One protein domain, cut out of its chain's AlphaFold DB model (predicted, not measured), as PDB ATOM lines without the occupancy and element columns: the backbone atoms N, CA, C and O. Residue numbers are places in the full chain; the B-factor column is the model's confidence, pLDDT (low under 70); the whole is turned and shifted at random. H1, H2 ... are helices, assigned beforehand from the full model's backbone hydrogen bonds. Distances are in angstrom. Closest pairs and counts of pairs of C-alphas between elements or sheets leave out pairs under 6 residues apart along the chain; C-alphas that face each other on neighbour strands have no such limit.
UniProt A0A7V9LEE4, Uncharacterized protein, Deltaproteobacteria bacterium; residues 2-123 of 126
ATOM      1  N   PHE A   2     177.312 216.164 150.955       95.62
ATOM      2  CA  PHE A   2     177.205 215.067 149.990       95.62
ATOM      3  C   PHE A   2     177.612 215.445 148.555       95.62
ATOM      4  O   PHE A   2     178.388 214.730 147.937       95.62
ATOM      5  N   ALA A   3     177.204 216.615 148.050       96.44
ATOM      6  CA  ALA A   3     177.575 217.065 146.700       96.44
ATOM      7  C   ALA A   3     179.096 217.195 146.459       96.44
ATOM      8  O   ALA A   3     179.533 217.125 145.314       96.44
ATOM      9  N   LYS A   4     179.898 217.402 147.514       96.81
ATOM     10  CA  LYS A   4     181.357 217.566 147.418       96.81
ATOM     11  C   LYS A   4     182.097 216.231 147.501       96.81
ATOM     12  O   LYS A   4     183.013 216.008 146.718       96.81
ATOM     13  N   TYR A   5     181.722 215.381 148.456       96.69
ATOM     14  CA  TYR A   5     182.439 214.133 148.751       96.69
ATOM     15  C   TYR A   5     181.823 212.898 148.081       96.69
ATOM     16  O   TYR A   5     182.512 211.900 147.886       96.69
ATOM     17  N   GLY A   6     180.554 212.979 147.677       97.06
ATOM     18  CA  GLY A   6     179.816 211.890 147.044       97.06
ATOM     19  C   GLY A   6     179.644 210.663 147.942       97.06
ATOM     20  O   GLY A   6     180.111 210.628 149.076       97.06
ATOM     21  N   GLN A   7     178.990 209.637 147.402       97.00
ATOM     22  CA  GLN A   7     178.738 208.369 148.094       97.00
ATOM     23  C   GLN A   7     180.023 207.746 148.661       97.00
ATOM     24  O   GLN A   7     180.109 207.494 149.857       97.00
ATOM     25  N   ALA A   8     181.049 207.590 147.819       97.69
ATOM     26  CA  ALA A   8     182.301 206.937 148.200       97.69
ATOM     27  C   ALA A   8     183.039 207.659 149.340       97.69
ATOM     28  O   ALA A   8     183.692 207.020 150.158       97.69
ATOM     29  N   GLY A   9     182.936 208.992 149.418       97.75
ATOM     30  CA  GLY A   9     183.514 209.739 150.532       97.75
ATOM     31  C   GLY A   9     182.806 209.448 151.853       97.75
ATOM     32  O   GLY A   9     183.462 209.323 152.878       97.75
ATOM     33  N   PHE A  10     181.479 209.305 151.834       98.06
ATOM     34  CA  PHE A  10     180.694 208.969 153.025       98.06
ATOM     35  C   PHE A  10     180.882 207.515 153.460       98.06
ATOM     36  O   PHE A  10     180.987 207.269 154.656       98.06
ATOM     37  N   GLU A  11     180.996 206.585 152.510       98.38
ATOM     38  CA  GLU A  11     181.378 205.191 152.779       98.38
ATOM     39  C   GLU A  11     182.748 205.130 153.464       98.38
ATOM     40  O   GLU A  11     182.863 204.572 154.549       98.38
ATOM     41  N   ALA A  12     183.755 205.825 152.924       98.44
ATOM     42  CA  ALA A  12     185.083 205.864 153.534       98.44
ATOM     43  C   ALA A  12     185.078 206.464 154.953       98.44
ATOM     44  O   ALA A  12     185.766 205.959 155.837       98.44
ATOM     45  N   VAL A  13     184.313 207.541 155.190       98.31
ATOM     46  CA  VAL A  13     184.160 208.114 156.542       98.31
ATOM     47  C   VAL A  13     183.501 207.109 157.484       98.31
ATOM     48  O   VAL A  13     183.941 206.977 158.621       98.31
ATOM     49  N   ASN A  14     182.453 206.420 157.031       98.38
ATOM     50  CA  ASN A  14     181.730 205.434 157.826       98.38
ATOM     51  C   ASN A  14     182.656 204.291 158.263       98.38
ATOM     52  O   ASN A  14     182.771 204.025 159.457       98.38
ATOM     53  N   ASP A  15     183.393 203.700 157.323       98.44
ATOM     54  CA  ASP A  15     184.346 202.615 157.590       98.44
ATOM     55  C   ASP A  15     185.408 203.028 158.621       98.44
ATOM     56  O   ASP A  15     185.751 202.281 159.545       98.44
ATOM     57  N   GLU A  16     185.910 204.258 158.498       98.62
ATOM     58  CA  GLU A  16     186.912 204.793 159.411       98.62
ATOM     59  C   GLU A  16     186.320 205.120 160.795       98.62
ATOM     60  O   GLU A  16     186.979 204.903 161.813       98.62
ATOM     61  N   ILE A  17     185.057 205.562 160.877       98.56
ATOM     62  CA  ILE A  17     184.346 205.703 162.158       98.56
ATOM     63  C   ILE A  17     184.258 204.345 162.859       98.56
ATOM     64  O   ILE A  17     184.599 204.258 164.039       98.56
ATOM     65  N   LEU A  18     183.856 203.280 162.160       98.19
ATOM     66  CA  LEU A  18     183.762 201.937 162.746       98.19
ATOM     67  C   LEU A  18     185.140 201.421 163.191       98.19
ATOM     68  O   LEU A  18     185.273 200.858 164.281       98.19
ATOM     69  N   THR A  19     186.181 201.683 162.399       98.38
ATOM     70  CA  THR A  19     187.576 201.365 162.747       98.38
ATOM     71  C   THR A  19     188.019 202.085 164.025       98.38
ATOM     72  O   THR A  19     188.589 201.469 164.937       98.38
ATOM     73  N   ASN A  20     187.715 203.378 164.138       98.50
ATOM     74  CA  ASN A  20     188.045 204.172 165.316       98.50
ATOM     75  C   ASN A  20     187.220 203.756 166.539       98.50
ATOM     76  O   ASN A  20     187.784 203.664 167.627       98.50
ATOM     77  N   ILE A  21     185.934 203.419 166.385       98.19
ATOM     78  CA  ILE A  21     185.114 202.845 167.464       98.19
ATOM     79  C   ILE A  21     185.773 201.571 167.989       98.19
ATOM     80  O   ILE A  21     185.989 201.460 169.194       98.19
ATOM     81  N   GLY A  22     186.144 200.631 167.116       96.69
ATOM     82  CA  GLY A  22     186.822 199.395 167.518       96.69
ATOM     83  C   GLY A  22     188.128 199.657 168.275       96.69
ATOM     84  O   GLY A  22     188.390 199.050 169.312       96.69
ATOM     85  N   THR A  23     188.921 200.621 167.806       97.94
ATOM     86  CA  THR A  23     190.198 200.991 168.432       97.94
ATOM     87  C   THR A  23     190.012 201.658 169.797       97.94
ATOM     88  O   THR A  23     190.670 201.283 170.766       97.94
ATOM     89  N   VAL A  24     189.117 202.644 169.894       98.06
ATOM     90  CA  VAL A  24     188.904 203.449 171.107       98.06
ATOM     91  C   VAL A  24     188.093 202.675 172.156       98.06
ATOM     92  O   VAL A  24     188.392 202.755 173.349       98.06
ATOM     93  N   SER A  25     187.128 201.848 171.742       97.12
ATOM     94  CA  SER A  25     186.393 200.950 172.651       97.12
ATOM     95  C   SER A  25     187.291 199.890 173.299       97.12
ATOM     96  O   SER A  25     187.057 199.506 174.442       97.12
ATOM     97  N   ALA A  26     188.354 199.453 172.617       95.94
ATOM     98  CA  ALA A  26     189.296 198.459 173.133       95.94
ATOM     99  C   ALA A  26     190.331 199.020 174.134       95.94
ATOM    100  O   ALA A  26     191.087 198.250 174.733       95.94
ATOM    101  N   MET A  27     190.397 200.344 174.322       96.88
ATOM    102  CA  MET A  27     191.284 200.974 175.307       96.88
ATOM    103  C   MET A  27     190.832 200.679 176.749       96.88
ATOM    104  O   MET A  27     189.669 200.366 176.996       96.88
ATOM    105  N   ASN A  28     191.749 200.781 177.722       94.69
ATOM    106  CA  ASN A  28     191.455 200.493 179.131       94.69
ATOM    107  C   ASN A  28     191.916 201.626 180.081       94.69
ATOM    108  O   ASN A  28     193.127 201.757 180.298       94.69
ATOM    109  N   PRO A  29     190.986 202.399 180.682       94.50
ATOM    110  CA  PRO A  29     189.538 202.360 180.429       94.50
ATOM    111  C   PRO A  29     189.200 202.856 179.014       94.50
ATOM    112  O   PRO A  29     190.003 203.570 178.409       94.50
ATOM    113  N   SER A  30     188.028 202.488 178.486       97.62
ATOM    114  CA  SER A  30     187.581 203.021 177.197       97.62
ATOM    115  C   SER A  30     187.185 204.495 177.346       97.62
ATOM    116  O   SER A  30     186.351 204.801 178.198       97.62
ATOM    117  N   PRO A  31     187.721 205.409 176.514       98.25
ATOM    118  CA  PRO A  31     187.302 206.808 176.505       98.25
ATOM    119  C   PRO A  31     185.843 207.024 176.092       98.25
ATOM    120  O   PRO A  31     185.284 208.060 176.424       98.25
ATOM    121  N   ILE A  32     185.237 206.074 175.371       97.62
ATOM    122  CA  ILE A  32     183.852 206.154 174.867       97.62
ATOM    123  C   ILE A  32     182.894 205.228 175.631       97.62
ATOM    124  O   ILE A  32     181.806 204.917 175.146       97.62
ATOM    125  N   GLY A  33     183.306 204.783 176.819       96.00
ATOM    126  CA  GLY A  33     182.460 204.024 177.731       96.00
ATOM    127  C   GLY A  33     182.155 202.599 177.281       96.00
ATOM    128  O   GLY A  33     182.893 201.975 176.516       96.00
ATOM    129  N   ASP A  34     181.039 202.076 177.787       95.56
ATOM    130  CA  ASP A  34     180.573 200.710 177.525       95.56
ATOM    131  C   ASP A  34     179.547 200.634 176.367       95.56
ATOM    132  O   ASP A  34     179.104 199.536 176.031       95.56
ATOM    133  N   SER A  35     179.191 201.752 175.714       94.50
ATOM    134  CA  SER A  35     178.122 201.827 174.692       94.50
ATOM    135  C   SER A  35     178.283 200.847 173.523       94.50
ATOM    136  O   SER A  35     177.297 200.403 172.943       94.50
ATOM    137  N   PHE A  36     179.522 200.483 173.184       94.56
ATOM    138  CA  PHE A  36     179.843 199.563 172.082       94.56
ATOM    139  C   PHE A  36     180.233 198.155 172.554       94.56
ATOM    140  O   PHE A  36     180.645 197.303 171.763       94.56
ATOM    141  N   LYS A  37     180.146 197.884 173.856       91.94
ATOM    142  CA  LYS A  37     180.594 196.625 174.443       91.94
ATOM    143  C   LYS A  37     179.590 195.512 174.192       91.94
ATOM    144  O   LYS A  37     178.408 195.634 174.487       91.94
ATOM    145  N   GLY A  38     180.094 194.372 173.725       90.81
ATOM    146  CA  GLY A  38     179.281 193.170 173.543       90.81
ATOM    147  C   GLY A  38     178.394 193.179 172.297       90.81
ATOM    148  O   GLY A  38     177.573 192.274 172.166       90.81
ATOM    149  N   LEU A  39     178.573 194.141 171.384       93.62
ATOM    150  CA  LEU A  39     177.941 194.102 170.066       93.62
ATOM    151  C   LEU A  39     178.353 192.824 169.324       93.62
ATOM    152  O   LEU A  39     179.536 192.476 169.252       93.62
ATOM    153  N   SER A  40     177.371 192.114 168.778       96.50
ATOM    154  CA  SER A  40     177.621 190.997 167.873       96.50
ATOM    155  C   SER A  40     178.040 191.506 166.491       96.50
ATOM    156  O   SER A  40     177.841 192.673 166.160       96.50
ATOM    157  N   ALA A  41     178.568 190.623 165.640       95.12
ATOM    158  CA  ALA A  41     178.864 190.980 164.249       95.12
ATOM    159  C   ALA A  41     177.622 191.520 163.511       95.12
ATOM    160  O   ALA A  41     177.723 192.496 162.780       95.12
ATOM    161  N   ALA A  42     176.444 190.946 163.777       97.06
ATOM    162  CA  ALA A  42     175.188 191.412 163.192       97.06
ATOM    163  C   ALA A  42     174.779 192.805 163.705       97.06
ATOM    164  O   ALA A  42     174.199 193.589 162.957       97.06
ATOM    165  N   ASP A  43     175.086 193.130 164.966       95.12
ATOM    166  CA  ASP A  43     174.843 194.475 165.494       95.12
ATOM    167  C   ASP A  43     175.783 195.491 164.841       95.12
ATOM    168  O   ASP A  43     175.340 196.574 164.471       95.12
ATOM    169  N   VAL A  44     177.054 195.127 164.639       95.81
ATOM    170  CA  VAL A  44     178.036 195.978 163.950       95.81
ATOM    171  C   VAL A  44     177.619 196.236 162.501       95.81
ATOM    172  O   VAL A  44     177.561 197.395 162.107       95.81
ATOM    173  N   GLU A  45     177.233 195.203 161.743       96.25
ATOM    174  CA  GLU A  45     176.715 195.356 160.370       96.25
ATOM    175  C   GLU A  45     175.488 196.284 160.328       96.25
ATOM    176  O   GLU A  45     175.340 197.125 159.437       96.25
ATOM    177  N   ARG A  46     174.601 196.174 161.325       95.31
ATOM    178  CA  ARG A  46     173.433 197.050 161.440       95.31
ATOM    179  C   ARG A  46     173.823 198.492 161.770       95.31
ATOM    180  O   ARG A  46     173.185 199.406 161.245       95.31
ATOM    181  N   VAL A  47     174.798 198.707 162.652       95.25
ATOM    182  CA  VAL A  47     175.313 200.047 162.977       95.25
ATOM    183  C   VAL A  47     175.949 200.669 161.742       95.25
ATOM    184  O   VAL A  47     175.609 201.798 161.407       95.25
ATOM    185  N   GLU A  48     176.792 199.926 161.030       97.00
ATOM    186  CA  GLU A  48     177.482 200.372 159.820       97.00
ATOM    187  C   GLU A  48     176.500 200.843 158.740       97.00
ATOM    188  O   GLU A  48     176.629 201.963 158.240       97.00
ATOM    189  N   ALA A  49     175.478 200.038 158.430       96.69
ATOM    190  CA  ALA A  49     174.478 200.389 157.424       96.69
ATOM    191  C   ALA A  49     173.632 201.608 157.835       96.69
ATOM    192  O   ALA A  49     173.441 202.533 157.045       96.69
ATOM    193  N   ASN A  50     173.147 201.638 159.083       96.19
ATOM    194  CA  ASN A  50     172.327 202.753 159.565       96.19
ATOM    195  C   ASN A  50     173.123 204.056 159.657       96.19
ATOM    196  O   ASN A  50     172.587 205.115 159.334       96.19
ATOM    197  N   LEU A  51     174.378 203.992 160.104       96.88
ATOM    198  CA  LEU A  51     175.229 205.168 160.228       96.88
ATOM    199  C   LEU A  51     175.530 205.770 158.854       96.88
ATOM    200  O   LEU A  51     175.406 206.983 158.698       96.88
ATOM    201  N   LEU A  52     175.836 204.945 157.848       97.81
ATOM    202  CA  LEU A  52     176.060 205.419 156.484       97.81
ATOM    203  C   LEU A  52     174.835 206.160 155.935       97.81
ATOM    204  O   LEU A  52     174.953 207.306 155.490       97.81
ATOM    205  N   ASP A  53     173.657 205.535 156.007       97.50
ATOM    206  CA  ASP A  53     172.409 206.139 155.531       97.50
ATOM    207  C   ASP A  53     172.082 207.434 156.287       97.50
ATOM    208  O   ASP A  53     171.671 208.426 155.676       97.50
ATOM    209  N   PHE A  54     172.305 207.453 157.605       96.12
ATOM    210  CA  PHE A  54     172.115 208.643 158.428       96.12
ATOM    211  C   PHE A  54     173.052 209.775 158.001       96.12
ATOM    212  O   PHE A  54     172.588 210.885 157.743       96.12
ATOM    213  N   LEU A  55     174.359 209.510 157.877       96.06
ATOM    214  CA  LEU A  55     175.354 210.509 157.485       96.06
ATOM    215  C   LEU A  55     175.046 211.082 156.097       96.06
ATOM    216  O   LEU A  55     175.078 212.300 155.907       96.06
ATOM    217  N   ILE A  56     174.699 210.233 155.129       97.19
ATOM    218  CA  ILE A  56     174.303 210.680 153.790       97.19
ATOM    219  C   ILE A  56     173.092 211.610 153.881       97.19
ATOM    220  O   ILE A  56     173.130 212.706 153.316       97.19
ATOM    221  N   PHE A  57     172.050 211.210 154.613       95.31
ATOM    222  CA  PHE A  57     170.834 212.002 154.774       95.31
ATOM    223  C   PHE A  57     171.119 213.374 155.401       95.31
ATOM    224  O   PHE A  57     170.819 214.405 154.789       95.31
ATOM    225  N   VAL A  58     171.740 213.412 156.583       93.69
ATOM    226  CA  VAL A  58     171.923 214.668 157.333       93.69
ATOM    227  C   VAL A  58     172.862 215.647 156.634       93.69
ATOM    228  O   VAL A  58     172.727 216.859 156.791       93.69
ATOM    229  N   TYR A  59     173.768 215.151 155.789       95.56
ATOM    230  CA  TYR A  59     174.678 215.990 155.014       95.56
ATOM    231  C   TYR A  59     174.225 216.253 153.568       95.56
ATOM    232  O   TYR A  59     175.026 216.740 152.749       95.56
ATOM    233  N   GLY A  60     172.940 216.030 153.273       95.50
ATOM    234  CA  GLY A  60     172.258 216.513 152.070       95.50
ATOM    235  C   GLY A  60     172.287 215.563 150.874       95.50
ATOM    236  O   GLY A  60     172.175 216.019 149.736       95.50
ATOM    237  N   GLY A  61     172.497 214.271 151.109       96.69
ATOM    238  CA  GLY A  61     172.294 213.210 150.128       96.69
ATOM    239  C   GLY A  61     170.858 212.667 150.132       96.69
ATOM    240  O   GLY A  61     169.977 213.225 150.792       96.69
ATOM    241  N   PRO A  62     170.590 211.593 149.370       95.75
ATOM    242  CA  PRO A  62     169.290 210.929 149.368       95.75
ATOM    243  C   PRO A  62     168.899 210.436 150.766       95.75
ATOM    244  O   PRO A  62     169.717 209.850 151.469       95.75
ATOM    245  N   ASN A  63     167.640 210.641 151.158       94.25
ATOM    246  CA  ASN A  63     167.138 210.124 152.427       94.25
ATOM    247  C   ASN A  63     166.694 208.662 152.283       94.25
ATOM    248  O   ASN A  63     165.537 208.393 151.959       94.25
ATOM    249  N   ASN A  64     167.621 207.740 152.536       92.81
ATOM    250  CA  ASN A  64     167.328 206.310 152.654       92.81
ATOM    251  C   ASN A  64     167.227 205.851 154.113       92.81
ATOM    252  O   ASN A  64     166.809 204.724 154.361       92.81
ATOM    253  N   TYR A  65     167.542 206.720 155.077       94.25
ATOM    254  CA  TYR A  65     167.567 206.372 156.490       94.25
ATOM    255  C   TYR A  65     166.171 205.995 157.000       94.25
ATOM    256  O   TYR A  65     165.251 206.811 156.995       94.25
ATOM    257  N   GLN A  66     166.017 204.740 157.430       92.62
ATOM    258  CA  GLN A  66     164.784 204.200 158.030       92.62
ATOM    259  C   GLN A  66     164.955 203.871 159.523       92.62
ATOM    260  O   GLN A  66     164.111 203.191 160.111       92.62
ATOM    261  N   GLY A  67     166.079 204.282 160.115       91.88
ATOM    262  CA  GLY A  67     166.364 204.077 161.528       91.88
ATOM    263  C   GLY A  67     165.546 204.992 162.439       91.88
ATOM    264  O   GLY A  67     164.777 205.843 161.989       91.88
ATOM    265  N   LEU A  68     165.722 204.788 163.741       92.50
ATOM    266  CA  LEU A  68     165.175 205.660 164.777       92.50
ATOM    267  C   LEU A  68     165.867 207.028 164.747       92.50
ATOM    268  O   LEU A  68     166.978 207.153 164.246       92.50
ATOM    269  N   SER A  69     165.255 208.060 165.321       91.50
ATOM    270  CA  SER A  69     165.988 209.309 165.561       91.50
ATOM    271  C   SER A  69     167.182 209.087 166.502       91.50
ATOM    272  O   SER A  69     167.285 208.062 167.189       91.50
ATOM    273  N   MET A  70     168.101 210.053 166.546       90.69
ATOM    274  CA  MET A  70     169.230 210.007 167.476       90.69
ATOM    275  C   MET A  70     168.713 209.953 168.923       90.69
ATOM    276  O   MET A  70     169.173 209.133 169.715       90.69
ATOM    277  N   GLU A  71     167.679 210.730 169.232       90.38
ATOM    278  CA  GLU A  71     167.026 210.815 170.539       90.38
ATOM    279  C   GLU A  71     166.307 209.521 170.937       90.38
ATOM    280  O   GLU A  71     166.227 209.194 172.117       90.38
ATOM    281  N   GLU A  72     165.801 208.757 169.969       92.19
ATOM    282  CA  GLU A  72     165.163 207.457 170.211       92.19
ATOM    283  C   GLU A  72     166.165 206.296 170.287       92.19
ATOM    284  O   GLU A  72     165.849 205.261 170.872       92.19
ATOM    285  N   SER A  73     167.351 206.439 169.686       91.50
ATOM    286  CA  SER A  73     168.341 205.355 169.567       91.50
ATOM    287  C   SER A  73     169.260 205.217 170.778       91.50
ATOM    288  O   SER A  73     169.732 204.119 171.063       91.50
ATOM    289  N   HIS A  74     169.543 206.325 171.461       93.19
ATOM    290  CA  HIS A  74     170.540 206.397 172.529       93.19
ATOM    291  C   HIS A  74     170.025 206.323 173.990       93.19
ATOM    292  O   HIS A  74     170.887 206.228 174.868       93.19
ATOM    293  N   PRO A  75     168.705 206.300 174.310       91.19
ATOM    294  CA  PRO A  75     168.254 206.085 175.684       91.19
ATOM    295  C   PRO A  75     168.758 204.768 176.286       91.19
ATOM    296  O   PRO A  75     168.732 203.717 175.642       91.19
ATOM    297  N   GLY A  76     169.159 204.803 177.554       90.75
ATOM    298  CA  GLY A  76     169.652 203.645 178.299       90.75
ATOM    299  C   GLY A  76     171.127 203.309 178.063       90.75
ATOM    300  O   GLY A  76     171.637 202.386 178.705       90.75
ATOM    301  N   LEU A  77     171.826 204.058 177.203       93.62
ATOM    302  CA  LEU A  77     173.276 203.933 177.037       93.62
ATOM    303  C   LEU A  77     174.051 204.646 178.153       93.62
ATOM    304  O   LEU A  77     175.220 204.334 178.359       93.62
ATOM    305  N   ASN A  78     173.407 205.554 178.902       93.50
ATOM    306  CA  ASN A  78     174.033 206.339 179.973       93.50
ATOM    307  C   ASN A  78     175.306 207.076 179.518       93.50
ATOM    308  O   ASN A  78     176.255 207.202 180.291       93.50
ATOM    309  N   ILE A  79     175.321 207.567 178.272       96.75
ATOM    310  CA  ILE A  79     176.464 208.293 177.705       96.75
ATOM    311  C   ILE A  79     176.730 209.529 178.562       96.75
ATOM    312  O   ILE A  79     175.845 210.362 178.765       96.75
ATOM    313  N   THR A  80     177.950 209.659 179.065       97.38
ATOM    314  CA  THR A  80     178.399 210.845 179.799       97.38
ATOM    315  C   THR A  80     178.821 211.962 178.846       97.38
ATOM    316  O   THR A  80     179.094 211.745 177.663       97.38
ATOM    317  N   SER A  81     178.906 213.190 179.364       97.06
ATOM    318  CA  SER A  81     179.404 214.327 178.583       97.06
ATOM    319  C   SER A  81     180.834 214.081 178.095       97.06
ATOM    320  O   SER A  81     181.162 214.425 176.962       97.06
ATOM    321  N   GLU A  82     181.666 213.478 178.943       98.00
ATOM    322  CA  GLU A  82     183.059 213.155 178.663       98.00
ATOM    323  C   GLU A  82     183.190 212.078 177.580       98.00
ATOM    324  O   GLU A  82     184.012 212.227 176.680       98.00
ATOM    325  N   GLU A  83     182.365 211.028 177.623       98.25
ATOM    326  CA  GLU A  83     182.354 209.978 176.593       98.25
ATOM    327  C   GLU A  83     181.870 210.512 175.243       98.25
ATOM    328  O   GLU A  83     182.422 210.147 174.206       98.25
ATOM    329  N   TYR A  84     180.887 211.417 175.243       98.00
ATOM    330  CA  TYR A  84     180.443 212.095 174.026       98.00
ATOM    331  C   TYR A  84     181.563 212.949 173.415       98.00
ATOM    332  O   TYR A  84     181.848 212.854 172.221       98.00
ATOM    333  N   ASP A  85     182.239 213.758 174.237       98.19
ATOM    334  CA  ASP A  85     183.356 214.592 173.778       98.19
ATOM    335  C   ASP A  85     184.520 213.734 173.268       98.19
ATOM    336  O   ASP A  85     185.129 214.050 172.241       98.19
ATOM    337  N   ALA A  86     184.800 212.613 173.938       98.38
ATOM    338  CA  ALA A  86     185.783 211.638 173.489       98.38
ATOM    339  C   ALA A  86     185.370 210.982 172.167       98.38
ATOM    340  O   ALA A  86     186.210 210.822 171.287       98.38
ATOM    341  N   PHE A  87     184.092 210.652 171.974       98.06
ATOM    342  CA  PHE A  87     183.596 210.120 170.707       98.06
ATOM    343  C   PHE A  87     183.815 211.121 169.566       98.06
ATOM    344  O   PHE A  87     184.431 210.788 168.552       98.06
ATOM    345  N   VAL A  88     183.428 212.385 169.741       97.81
ATOM    346  CA  VAL A  88     183.653 213.415 168.713       97.81
ATOM    347  C   VAL A  88     185.153 213.606 168.437       97.81
ATOM    348  O   VAL A  88     185.578 213.604 167.279       97.81
ATOM    349  N   GLY A  89     185.969 213.734 169.486       97.56
ATOM    350  CA  GLY A  89     187.391 214.067 169.369       97.56
ATOM    351  C   GLY A  89     188.311 212.909 168.970       97.56
ATOM    352  O   GLY A  89     189.342 213.148 168.344       97.56
ATOM    353  N   MET A  90     187.965 211.669 169.319       98.38
ATOM    354  CA  MET A  90     188.807 210.485 169.096       98.38
ATOM    355  C   MET A  90     188.271 209.550 168.011       98.38
ATOM    356  O   MET A  90     189.030 208.719 167.521       98.38
ATOM    357  N   VAL A  91     186.997 209.675 167.630       98.44
ATOM    358  CA  VAL A  91     186.386 208.841 166.585       98.44
ATOM    359  C   VAL A  91     186.051 209.674 165.356       98.44
ATOM    360  O   VAL A  91     186.586 209.411 164.279       98.44
ATOM    361  N   ILE A  92     185.206 210.697 165.510       97.69
ATOM    362  CA  ILE A  92     184.636 211.428 164.369       97.69
ATOM    363  C   ILE A  92     185.675 212.312 163.676       97.69
ATOM    364  O   ILE A  92     185.872 212.204 162.465       97.69
ATOM    365  N   VAL A  93     186.359 213.184 164.424       97.12
ATOM    366  CA  VAL A  93     187.354 214.100 163.840       97.12
ATOM    367  C   VAL A  93     188.516 213.337 163.188       97.12
ATOM    368  O   VAL A  93     188.829 213.654 162.037       97.12
ATOM    369  N   PRO A  94     189.124 212.317 163.830       98.06
ATOM    370  CA  PRO A  94     190.166 211.522 163.191       98.06
ATOM    371  C   PRO A  94     189.672 210.796 161.941       98.06
ATOM    372  O   PRO A  94     190.388 210.792 160.946       98.06
ATOM    373  N   ALA A  95     188.439 210.272 161.935       98.31
ATOM    374  CA  ALA A  95     187.908 209.592 160.758       98.31
ATOM    375  C   ALA A  95     187.824 210.515 159.537       98.31
ATOM    376  O   ALA A  95     188.311 210.188 158.455       98.31
ATOM    377  N   LEU A  96     187.280 211.719 159.734       98.06
ATOM    378  CA  LEU A  96     187.215 212.749 158.698       98.06
ATOM    379  C   LEU A  96     188.617 213.142 158.198       98.06
ATOM    380  O   LEU A  96     188.825 213.306 156.994       98.06
ATOM    381  N   GLN A  97     189.591 213.270 159.103       97.81
ATOM    382  CA  GLN A  97     190.973 213.605 158.750       97.81
ATOM    383  C   GLN A  97     191.659 212.491 157.952       97.81
ATOM    384  O   GLN A  97     192.295 212.794 156.940       97.81
ATOM    385  N   THR A  98     191.514 211.225 158.362       98.00
ATOM    386  CA  THR A  98     192.122 210.070 157.681       98.00
ATOM    387  C   THR A  98     191.683 209.996 156.221       98.00
ATOM    388  O   THR A  98     192.513 209.779 155.337       98.00
ATOM    389  N   VAL A  99     190.401 210.241 155.939       96.69
ATOM    390  CA  VAL A  99     189.871 210.179 154.567       96.69
ATOM    391  C   VAL A  99     190.126 211.454 153.747       96.69
ATOM    392  O   VAL A  99     189.727 211.540 152.585       96.69
ATOM    393  N   GLY A 100     190.782 212.462 154.329       96.56
ATOM    394  CA  GLY A 100     191.165 213.692 153.638       96.56
ATOM    395  C   GLY A 100     190.097 214.791 153.598       96.56
ATOM    396  O   GLY A 100     190.190 215.693 152.759       96.56
ATOM    397  N   VAL A 101     189.097 214.772 154.490       97.12
ATOM    398  CA  VAL A 101     188.234 215.946 154.705       97.12
ATOM    399  C   VAL A 101     189.100 217.088 155.238       97.12
ATOM    400  O   VAL A 101     189.916 216.914 156.144       97.12
ATOM    401  N   THR A 102     188.956 218.279 154.657       96.44
ATOM    402  CA  THR A 102     189.807 219.411 155.031       96.44
ATOM    403  C   THR A 102     189.423 219.943 156.409       96.44
ATOM    404  O   THR A 102     188.257 219.891 156.797       96.44
ATOM    405  N   GLY A 103     190.378 220.530 157.135       95.38
ATOM    406  CA  GLY A 103     190.097 221.130 158.444       95.38
ATOM    407  C   GLY A 103     189.000 222.203 158.413       95.38
ATOM    408  O   GLY A 103     188.250 222.319 159.382       95.38
ATOM    409  N   SER A 104     188.856 222.940 157.303       96.62
ATOM    410  CA  SER A 104     187.760 223.902 157.138       96.62
ATOM    411  C   SER A 104     186.420 223.197 156.965       96.62
ATOM    412  O   SER A 104     185.466 223.555 157.634       96.62
ATOM    413  N   ASP A 105     186.338 222.140 156.151       97.12
ATOM    414  CA  ASP A 105     185.080 221.392 156.008       97.12
ATOM    415  C   ASP A 105     184.683 220.700 157.325       97.12
ATOM    416  O   ASP A 105     183.505 220.689 157.684       97.12
ATOM    417  N   ILE A 106     185.653 220.170 158.083       96.69
ATOM    418  CA  ILE A 106     185.403 219.620 159.425       96.69
ATOM    419  C   ILE A 106     184.799 220.698 160.326       96.69
ATOM    420  O   ILE A 106     183.743 220.475 160.907       96.69
ATOM    421  N   SER A 107     185.436 221.867 160.417       95.00
ATOM    422  CA  SER A 107     185.035 222.922 161.358       95.00
ATOM    423  C   SER A 107     183.736 223.622 160.952       95.00
ATOM    424  O   SER A 107     182.891 223.895 161.799       95.00
ATOM    425  N   ASP A 108     183.562 223.892 159.660       94.94
ATOM    426  CA  ASP A 108     182.493 224.755 159.156       94.94
ATOM    427  C   ASP A 108     181.238 223.967 158.759       94.94
ATOM    428  O   ASP A 108     180.167 224.557 158.607       94.94
ATOM    429  N   CYS A 109     181.349 222.653 158.531       94.12
ATOM    430  CA  CYS A 109     180.248 221.853 157.989       94.12
ATOM    431  C   CYS A 109     179.938 220.584 158.787       94.12
ATOM    432  O   CYS A 109     178.759 220.327 159.018       94.12
ATOM    433  N   PHE A 110     180.937 219.791 159.190       94.19
ATOM    434  CA  PHE A 110     180.689 218.529 159.909       94.19
ATOM    435  C   PHE A 110     180.550 218.708 161.425       94.19
ATOM    436  O   PHE A 110     179.713 218.063 162.046       94.19
ATOM    437  N   ALA A 111     181.343 219.587 162.035       93.12
ATOM    438  CA  ALA A 111     181.318 219.809 163.475       93.12
ATOM    439  C   ALA A 111     180.002 220.428 163.982       93.12
ATOM    440  O   ALA A 111     179.456 219.877 164.935       93.12
ATOM    441  N   PRO A 112     179.434 221.490 163.366       93.56
ATOM    442  CA  PRO A 112     178.290 222.199 163.936       93.56
ATOM    443  C   PRO A 112     177.125 221.310 164.404       93.56
ATOM    444  O   PRO A 112     176.722 221.483 165.551       93.56
ATOM    445  N   PRO A 113     176.614 220.333 163.619       90.88
ATOM    446  CA  PRO A 113     175.512 219.487 164.082       90.88
ATOM    447  C   PRO A 113     175.885 218.575 165.260       90.88
ATOM    448  O   PRO A 113     175.050 218.354 166.125       90.88
ATOM    449  N   VAL A 114     177.117 218.056 165.320       90.75
ATOM    450  CA  VAL A 114     177.549 217.109 166.372       90.75
ATOM    451  C   VAL A 114     178.185 217.791 167.585       90.75
ATOM    452  O   VAL A 114     178.470 217.144 168.583       90.75
ATOM    453  N   THR A 115     178.440 219.096 167.513       94.19
ATOM    454  CA  THR A 115     178.937 219.895 168.647       94.19
ATOM    455  C   THR A 115     177.891 220.862 169.193       94.19
ATOM    456  O   THR A 115     178.184 221.611 170.124       94.19
ATOM    457  N   ASP A 116     176.694 220.882 168.607       95.44
ATOM    458  CA  ASP A 116     175.582 221.679 169.108       95.44
ATOM    459  C   ASP A 116     175.202 221.247 170.533       95.44
ATOM    460  O   ASP A 116     175.164 220.059 170.863       95.44
ATOM    461  N   ALA A 117     174.952 222.230 171.400       95.12
ATOM    462  CA  ALA A 117     174.740 221.981 172.820       95.12
ATOM    463  C   ALA A 117     173.407 221.270 173.096       95.12
ATOM    464  O   ALA A 117     173.364 220.398 173.966       95.12
ATOM    465  N   ASP A 118     172.351 221.610 172.354       94.81
ATOM    466  CA  ASP A 118     171.036 220.990 172.512       94.81
ATOM    467  C   ASP A 118     171.062 219.566 171.949       94.81
ATOM    468  O   ASP A 118     170.569 218.635 172.591       94.81
ATOM    469  N   PHE A 119     171.733 219.364 170.808       93.00
ATOM    470  CA  PHE A 119     171.962 218.028 170.264       93.00
ATOM    471  C   PHE A 119     172.752 217.147 171.238       93.00
ATOM    472  O   PHE A 119     172.316 216.044 171.562       93.00
ATOM    473  N   LYS A 120     173.868 217.635 171.792       94.94
ATOM    474  CA  LYS A 120     174.626 216.890 172.810       94.94
ATOM    475  C   LYS A 120     173.770 216.577 174.039       94.94
ATOM    476  O   LYS A 120     173.791 215.447 174.524       94.94
ATOM    477  N   ALA A 121     172.999 217.546 174.534       93.19
ATOM    478  CA  ALA A 121     172.113 217.345 175.679       93.19
ATOM    479  C   ALA A 121     171.038 216.281 175.413       93.19
ATOM    480  O   ALA A 121     170.616 215.602 176.344       93.19
ATOM    481  N   SER A 122     170.631 216.101 174.154       92.12
ATOM    482  CA  SER A 122     169.694 215.046 173.767       92.12
ATOM    483  C   SER A 122     170.308 213.641 173.757       92.12
ATOM    484  O   SER A 122     169.556 212.675 173.722       92.12
ATOM    485  N   MET A 123     171.641 213.508 173.784       92.25
ATOM    486  CA  MET A 123     172.356 212.220 173.749       92.25
ATOM    487  C   MET A 123     172.921 211.806 175.115       92.25
ATOM    488  O   MET A 123     173.162 210.626 175.357       92.25
TER     489      MET A 123
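What this domain is: This is residues 2 to 123 of the 126 residues of an uncharacterized protein of Deltaproteobacteria bacterium (UniProt A0A7V9LEE4). Long, kinked H1 has H2 and H4 packed on different sides. H5 folds back along H4; short H3 and H6 meet away from H1. The compact, all-helix printed part has 122 residues, six named helices in order H1 to H6, a radius of gyration of the C-alphas of 13.9 A and spans of 37 by 29 by 27 A.

How they stand to each other: H1, residues 2 to 25, forms a hairpin with H2, residues 41 to 58, which touches it with 48 to 56 alone; C-alphas 14 and 52 are closest, 5.8 A. H4, residues 81 to 98, touches H1 with 90 to 98 alone; C-alphas 16 and 95 are closest, 5.1 A. H5, residues 103 to 115, forms a hairpin with H4. H3, residues 70 to 73, and H6, residues 117 to 123, only just touch, with 3 pairs of C-alphas within 8 A. In H2 and H6 every O i to N i+4 pair is within hydrogen-bond range.

Where its parts are: H1 begins at C-alpha 2, (177.205, 215.067, 149.990), and H6 ends at C-alpha 123, (172.356, 212.220, 173.749).

The domain as a whole: The printed part has no cut; links H1 to H2 and H2 to H3 are long.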